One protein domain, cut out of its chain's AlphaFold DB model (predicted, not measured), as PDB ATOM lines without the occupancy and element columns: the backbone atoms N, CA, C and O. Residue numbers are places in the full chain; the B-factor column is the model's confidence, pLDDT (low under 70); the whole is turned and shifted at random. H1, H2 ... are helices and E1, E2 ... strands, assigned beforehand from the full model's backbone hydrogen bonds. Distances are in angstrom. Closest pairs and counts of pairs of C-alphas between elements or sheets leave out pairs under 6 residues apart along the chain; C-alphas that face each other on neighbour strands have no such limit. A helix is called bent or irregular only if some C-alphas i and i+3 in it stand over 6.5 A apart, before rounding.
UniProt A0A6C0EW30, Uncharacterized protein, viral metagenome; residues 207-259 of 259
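This is residues 207 to 259 of the 259 residues of an uncharacterized protein of viral metagenome (UniProt A0A6C0EW30). What shape is this? With little regular structure, it is a compact, rounded knot of loops, with short helix H1 on one side and short strand E1 on another. Residues 209 to 210 and 246 to 247 each pair with E1, antiparallel. What is printed? The 53 residues hold H1, then E1, a mixed class with only 9 residues in named elements; the radius of gyration of the C-alphas is 9.4 A, the spans 25 by 21 by 17 A.

Where is H1? Residues 232 to 237, 10.5 A long, begin at C-alpha 232 (50.368, 99.806, 63.804). Where is E1? Residues 256 to 258, 6.9 A long, end at C-alpha 258 (49.832, 84.156, 52.719).

Do H1 and E1 meet? They are apart, and E1 pairs with no named strand. Is H1 irregular? Yes: C-alphas 233 and 236 are 7.7 A apart; 0 of 2 O i to N i+4 and 1 of 3 O i to N i+3 pairs are within hydrogen-bond range.

How large is it? The farthest C-alphas, Ser 242 and Gly 252, are 26.0 A apart. Is it continuous? The printed part has no cut; the 18-residue link from H1 to E1 is long. Where is confidence low? Residue 207 has pLDDT under 70.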
ATOM      1  N   ASN A 207      42.781  88.249  51.873       54.84
ATOM      2  CA  ASN A 207      43.843  89.223  51.762       54.84
ATOM      3  C   ASN A 207      45.062  88.350  51.532       54.84
ATOM      4  O   ASN A 207      45.739  87.910  52.455       54.84
ATOM      5  N   THR A 208      45.234  87.955  50.273       76.94
ATOM      6  CA  THR A 208      46.356  87.131  49.864       76.94
ATOM      7  C   THR A 208      47.637  87.910  50.118       76.94
ATOM      8  O   THR A 208      48.647  87.274  50.319       76.94
ATOM      9  N   LYS A 209      47.585  89.251  50.185       93.06
ATOM     10  CA  LYS A 209      48.713  90.155  50.435       93.06
ATOM     11  C   LYS A 209      49.161  90.156  51.898       93.06
ATOM     12  O   LYS A 209      48.335  90.343  52.787       93.06
ATOM     13  N   CYS A 210      50.468  90.055  52.133       95.75
ATOM     14  CA  CYS A 210      51.046  90.070  53.474       95.75
ATOM     15  C   CYS A 210      52.388  90.798  53.565       95.75
ATOM     16  O   CYS A 210      53.101  90.958  52.574       95.75
ATOM     17  N   ILE A 211      52.735  91.207  54.783       96.00
ATOM     18  CA  ILE A 211      54.061  91.732  55.145       96.00
ATOM     19  C   ILE A 211      54.650  91.040  56.387       96.00
ATOM     20  O   ILE A 211      55.813  91.257  56.721       96.00
ATOM     21  N   ALA A 212      53.853  90.233  57.098       95.38
ATOM     22  CA  ALA A 212      54.213  89.594  58.363       95.38
ATOM     23  C   ALA A 212      53.462  88.262  58.562       95.38
ATOM     24  O   ALA A 212      52.345  88.088  58.066       95.38
ATOM     25  N   ASN A 213      54.069  87.333  59.308       96.06
ATOM     26  CA  ASN A 213      53.469  86.036  59.645       96.06
ATOM     27  C   ASN A 213      52.358  86.191  60.688       96.06
ATOM     28  O   ASN A 213      52.380  87.134  61.486       96.06
ATOM     29  N   TYR A 214      51.435  85.232  60.735       94.75
ATOM     30  CA  TYR A 214      50.421  85.168  61.787       94.75
ATOM     31  C   TYR A 214      51.055  85.228  63.187       94.75
ATOM     32  O   TYR A 214      52.084  84.608  63.447       94.75
ATOM     33  N   GLY A 215      50.442  86.004  64.086       89.94
ATOM     34  CA  GLY A 215      50.931  86.214  65.454       89.94
ATOM     35  C   GLY A 215      52.028  87.277  65.601       89.94
ATOM     36  O   GLY A 215      52.433  87.574  66.724       89.94
ATOM     37  N   THR A 216      52.491  87.892  64.508       90.31
ATOM     38  CA  THR A 216      53.461  88.999  64.569       90.31
ATOM     39  C   THR A 216      52.804  90.253  65.151       90.31
ATOM     40  O   THR A 216      51.773  90.708  64.658       90.31
ATOM     41  N   THR A 217      53.404  90.832  66.194       86.56
ATOM     42  CA  THR A 217      52.911  92.039  66.879       86.56
ATOM     43  C   THR A 217      53.670  93.299  66.458       86.56
ATOM     44  O   THR A 217      54.767  93.232  65.901       86.56
ATOM     45  N   VAL A 218      53.076  94.474  66.698       84.00
ATOM     46  CA  VAL A 218      53.687  95.775  66.370       84.00
ATOM     47  C   VAL A 218      55.073  95.889  67.015       84.00
ATOM     48  O   VAL A 218      55.246  95.578  68.191       84.00
ATOM     49  N   GLY A 219      56.060  96.334  66.235       79.31
ATOM     50  CA  GLY A 219      57.459  96.431  66.660       79.31
ATOM     51  C   GLY A 219      58.288  95.161  66.434       79.31
ATOM     52  O   GLY A 219      59.499  95.199  66.642       79.31
ATOM     53  N   LYS A 220      57.689  94.053  65.978       90.25
ATOM     54  CA  LYS A 220      58.432  92.852  65.565       90.25
ATOM     55  C   LYS A 220      58.891  92.933  64.103       90.25
ATOM     56  O   LYS A 220      58.270  93.664  63.334       90.25
ATOM     57  N   PRO A 221      59.957  92.210  63.714       89.44
ATOM     58  CA  PRO A 221      60.477  92.233  62.347       89.44
ATOM     59  C   PRO A 221      59.434  91.870  61.285       89.44
ATOM     60  O   PRO A 221      58.521  91.080  61.539       89.44
ATOM     61  N   LEU A 222      59.590  92.441  60.090       92.38
ATOM     62  CA  LEU A 222      58.789  92.092  58.914       92.38
ATOM     63  C   LEU A 222      59.167  90.696  58.381       92.38
ATOM     64  O   LEU A 222      60.224  90.150  58.706       92.38
ATOM     65  N   CYS A 223      58.296  90.094  57.567       92.56
ATOM     66  CA  CYS A 223      58.569  88.782  56.983       92.56
ATOM     67  C   CYS A 223      59.674  88.844  55.910       92.56
ATOM     68  O   CYS A 223      60.060  89.914  55.448       92.56
ATOM     69  N   CYS A 224      60.172  87.675  55.496       92.88
ATOM     70  CA  CYS A 224      61.130  87.502  54.400       92.88
ATOM     71  C   CYS A 224      62.472  88.221  54.622       92.88
ATOM     72  O   CYS A 224      63.109  88.655  53.665       92.88
ATOM     73  N   GLY A 225      62.888  88.367  55.887       88.94
ATOM     74  CA  GLY A 225      64.163  88.991  56.259       88.94
ATOM     75  C   GLY A 225      64.254  90.478  55.911       88.94
ATOM     76  O   GLY A 225      65.354  91.024  55.870       88.94
ATOM     77  N   GLN A 226      63.120  91.126  55.631       90.38
ATOM     78  CA  GLN A 226      63.093  92.538  55.273       90.38
ATOM     79  C   GLN A 226      63.486  93.408  56.468       90.38
ATOM     80  O   GLN A 226      63.122  93.134  57.614       90.38
ATOM     81  N   THR A 227      64.216  94.484  56.191       80.88
ATOM     82  CA  THR A 227      64.579  95.473  57.203       80.88
ATOM     83  C   THR A 227      63.341  96.276  57.614       80.88
ATOM     84  O   THR A 227      62.538  96.698  56.781       80.88
ATOM     85  N   GLY A 228      63.160  96.468  58.923       84.94
ATOM     86  CA  GLY A 228      62.020  97.189  59.493       84.94
ATOM     87  C   GLY A 228      61.182  96.349  60.453       84.94
ATOM     88  O   GLY A 228      61.454  95.176  60.703       84.94
ATOM     89  N   VAL A 229      60.158  96.984  61.021       89.75
ATOM     90  CA  VAL A 229      59.251  96.368  61.992       89.75
ATOM     91  C   VAL A 229      57.800  96.609  61.606       89.75
ATOM     92  O   VAL A 229      57.476  97.624  60.988       89.75
ATOM     93  N   LEU A 230      56.919  95.693  62.006       88.44
ATOM     94  CA  LEU A 230      55.484  95.809  61.811       88.44
ATOM     95  C   LEU A 230      54.972  97.087  62.480       88.44
ATOM     96  O   LEU A 230      55.096  97.259  63.695       88.44
ATOM     97  N   GLN A 231      54.393  97.980  61.684       85.31
ATOM     98  CA  GLN A 231      53.787  99.214  62.169       85.31
ATOM     99  C   GLN A 231      52.309  99.010  62.498       85.31
ATOM    100  O   GLN A 231      51.643  98.137  61.941       85.31
ATOM    101  N   LYS A 232      51.778  99.852  63.390       75.06
ATOM    102  CA  LYS A 232      50.368  99.806  63.804       75.06
ATOM    103  C   LYS A 232      49.403 100.015  62.629       75.06
ATOM    104  O   LYS A 232      48.345  99.405  62.607       75.06
ATOM    105  N   SER A 233      49.792 100.817  61.640       71.31
ATOM    106  CA  SER A 233      49.024 101.074  60.415       71.31
ATOM    107  C   SER A 233      49.000  99.896  59.431       71.31
ATOM    108  O   SER A 233      48.242  99.932  58.470       71.31
ATOM    109  N   SER A 234      49.807  98.850  59.644       83.38
ATOM    110  CA  SER A 234      49.989  97.751  58.684       83.38
ATOM    111  C   SER A 234      49.588  96.378  59.232       83.38
ATOM    112  O   SER A 234      49.864  95.354  58.607       83.38
ATOM    113  N   THR A 235      48.910  96.329  60.384       86.06
ATOM    114  CA  THR A 235      48.454  95.074  61.007       86.06
ATOM    115  C   THR A 235      47.419  94.324  60.163       86.06
ATOM    116  O   THR A 235      47.267  93.119  60.323       86.06
ATOM    117  N   GLU A 236      46.745  95.001  59.225       87.25
ATOM    118  CA  GLU A 236      45.814  94.384  58.263       87.25
ATOM    119  C   GLU A 236      46.503  93.493  57.205       87.25
ATOM    120  O   GLU A 236      45.830  92.739  56.501       87.25
ATOM    121  N   TYR A 237      47.839  93.546  57.122       92.75
ATOM    122  CA  TYR A 237      48.675  92.724  56.235       92.75
ATOM    123  C   TYR A 237      49.444  91.624  56.988       92.75
ATOM    124  O   TYR A 237      50.428  91.074  56.482       92.75
ATOM    125  N   VAL A 238      49.022  91.311  58.215       94.25
ATOM    126  CA  VAL A 238      49.468  90.124  58.951       94.25
ATOM    127  C   VAL A 238      48.650  88.930  58.474       94.25
ATOM    128  O   VAL A 238      47.424  89.005  58.388       94.25
ATOM    129  N   CYS A 239      49.318  87.819  58.170       94.62
ATOM    130  CA  CYS A 239      48.619  86.630  57.710       94.62
ATOM    131  C   CYS A 239      47.616  86.081  58.742       94.62
ATOM    132  O   CYS A 239      47.883  86.136  59.944       94.62
ATOM    133  N   PRO A 240      46.466  85.535  58.304       91.12
ATOM    134  CA  PRO A 240      45.487  84.929  59.199       91.12
ATOM    135  C   PRO A 240      45.947  83.549  59.686       91.12
ATOM    136  O   PRO A 240      46.768  82.891  59.049       91.12
ATOM    137  N   ALA A 241      45.337  83.053  60.766       87.81
ATOM    138  CA  ALA A 241      45.639  81.729  61.324       87.81
ATOM    139  C   ALA A 241      45.443  80.574  60.319       87.81
ATOM    140  O   ALA A 241      46.085  79.537  60.439       87.81
ATOM    141  N   SER A 242      44.562  80.749  59.326       86.69
ATOM    142  CA  SER A 242      44.278  79.751  58.287       86.69
ATOM    143  C   SER A 242      45.359  79.633  57.207       86.69
ATOM    144  O   SER A 242      45.374  78.630  56.500       86.69
ATOM    145  N   LYS A 243      46.232  80.640  57.063       92.38
ATOM    146  CA  LYS A 243      47.369  80.679  56.124       92.38
ATOM    147  C   LYS A 243      48.524  81.442  56.780       92.38
ATOM    148  O   LYS A 243      48.738  82.602  56.437       92.38
ATOM    149  N   PRO A 244      49.179  80.875  57.806       94.25
ATOM    150  CA  PRO A 244      49.944  81.647  58.782       94.25
ATOM    151  C   PRO A 244      51.277  82.189  58.254       94.25
ATOM    152  O   PRO A 244      51.882  83.046  58.907       94.25
ATOM    153  N   THR A 245      51.739  81.710  57.101       95.50
ATOM    154  CA  THR A 245      53.075  82.010  56.592       95.50
ATOM    155  C   THR A 245      52.997  83.061  55.501       95.50
ATOM    156  O   THR A 245      52.288  82.889  54.516       95.50
ATOM    157  N   CYS A 246      53.753  84.142  55.652       96.06
ATOM    158  CA  CYS A 246      53.922  85.159  54.629       96.06
ATOM    159  C   CYS A 246      55.174  84.861  53.790       96.06
ATOM    160  O   CYS A 246      56.238  84.615  54.351       96.06
ATOM    161  N   ALA A 247      55.076  84.908  52.459       95.94
ATOM    162  CA  ALA A 247      56.210  84.661  51.562       95.94
ATOM    163  C   ALA A 247      56.284  85.681  50.415       95.94
ATOM    164  O   ALA A 247      55.259  86.107  49.895       95.94
ATOM    165  N   GLY A 248      57.490  86.060  49.982       94.19
ATOM    166  CA  GLY A 248      57.692  86.957  48.833       94.19
ATOM    167  C   GLY A 248      57.435  88.444  49.106       94.19
ATOM    168  O   GLY A 248      57.243  89.211  48.165       94.19
ATOM    169  N   TYR A 249      57.406  88.861  50.375       95.38
ATOM    170  CA  TYR A 249      57.331  90.277  50.730       95.38
ATOM    171  C   TYR A 249      58.679  90.975  50.501       95.38
ATOM    172  O   TYR A 249      59.705  90.510  50.998       95.38
ATOM    173  N   THR A 250      58.646  92.120  49.816       93.50
ATOM    174  CA  THR A 250      59.806  92.990  49.575       93.50
ATOM    175  C   THR A 250      59.442  94.422  49.965       93.50
ATOM    176  O   THR A 250      58.559  95.033  49.354       93.50
ATOM    177  N   CYS A 251      60.107  94.964  50.988       86.12
ATOM    178  CA  CYS A 251      59.803  96.284  51.544       86.12
ATOM    179  C   CYS A 251      59.934  97.380  50.473       86.12
ATOM    180  O   CYS A 251      60.893  97.393  49.708       86.12
ATOM    181  N   GLY A 252      58.939  98.268  50.380       82.69
ATOM    182  CA  GLY A 252      58.894  99.339  49.374       82.69
ATOM    183  C   GLY A 252      58.597  98.894  47.935       82.69
ATOM    184  O   GLY A 252      58.420  99.753  47.076       82.69
ATOM    185  N   HIS A 253      58.494  97.586  47.666       87.81
ATOM    186  CA  HIS A 253      58.307  97.053  46.314       87.81
ATOM    187  C   HIS A 253      57.016  96.241  46.163       87.81
ATOM    188  O   HIS A 253      56.119  96.643  45.424       87.81
ATOM    189  N   THR A 254      56.903  95.094  46.840       92.12
ATOM    190  CA  THR A 254      55.819  94.128  46.602       92.12
ATOM    191  C   THR A 254      55.328  93.488  47.892       92.12
ATOM    192  O   THR A 254      56.114  93.089  48.748       92.12
ATOM    193  N   TYR A 255      54.007  93.336  48.011       94.44
ATOM    194  CA  TYR A 255      53.402  92.538  49.077       94.44
ATOM    195  C   TYR A 255      53.687  91.048  48.870       94.44
ATOM    196  O   TYR A 255      53.672  90.568  47.738       94.44
ATOM    197  N   GLY A 256      53.901  90.327  49.969       95.25
ATOM    198  CA  GLY A 256      54.003  88.873  49.964       95.25
ATOM    199  C   GLY A 256      52.641  88.200  49.840       95.25
ATOM    200  O   GLY A 256      51.611  88.870  49.789       95.25
ATOM    201  N   THR A 257      52.641  86.868  49.820       95.88
ATOM    202  CA  THR A 257      51.446  86.034  49.781       95.88
ATOM    203  C   THR A 257      51.312  85.154  51.026       95.88
ATOM    204  O   THR A 257      52.290  84.526  51.423       95.88
ATOM    205  N   CYS A 258      50.119  85.093  51.627       95.62
ATOM    206  CA  CYS A 258      49.832  84.156  52.719       95.62
ATOM    207  C   CYS A 258      49.606  82.727  52.204       95.62
ATOM    208  O   CYS A 258      48.744  82.512  51.342       95.62
ATOM    209  N   SER A 259      50.315  81.762  52.793       91.56
ATOM    210  CA  SER A 259      50.195  80.313  52.566       91.56
ATOM    211  C   SER A 259      50.085  79.531  53.869       91.56
ATOM    212  O   SER A 259      50.767  79.909  54.853       91.56
TER     213      SER A 259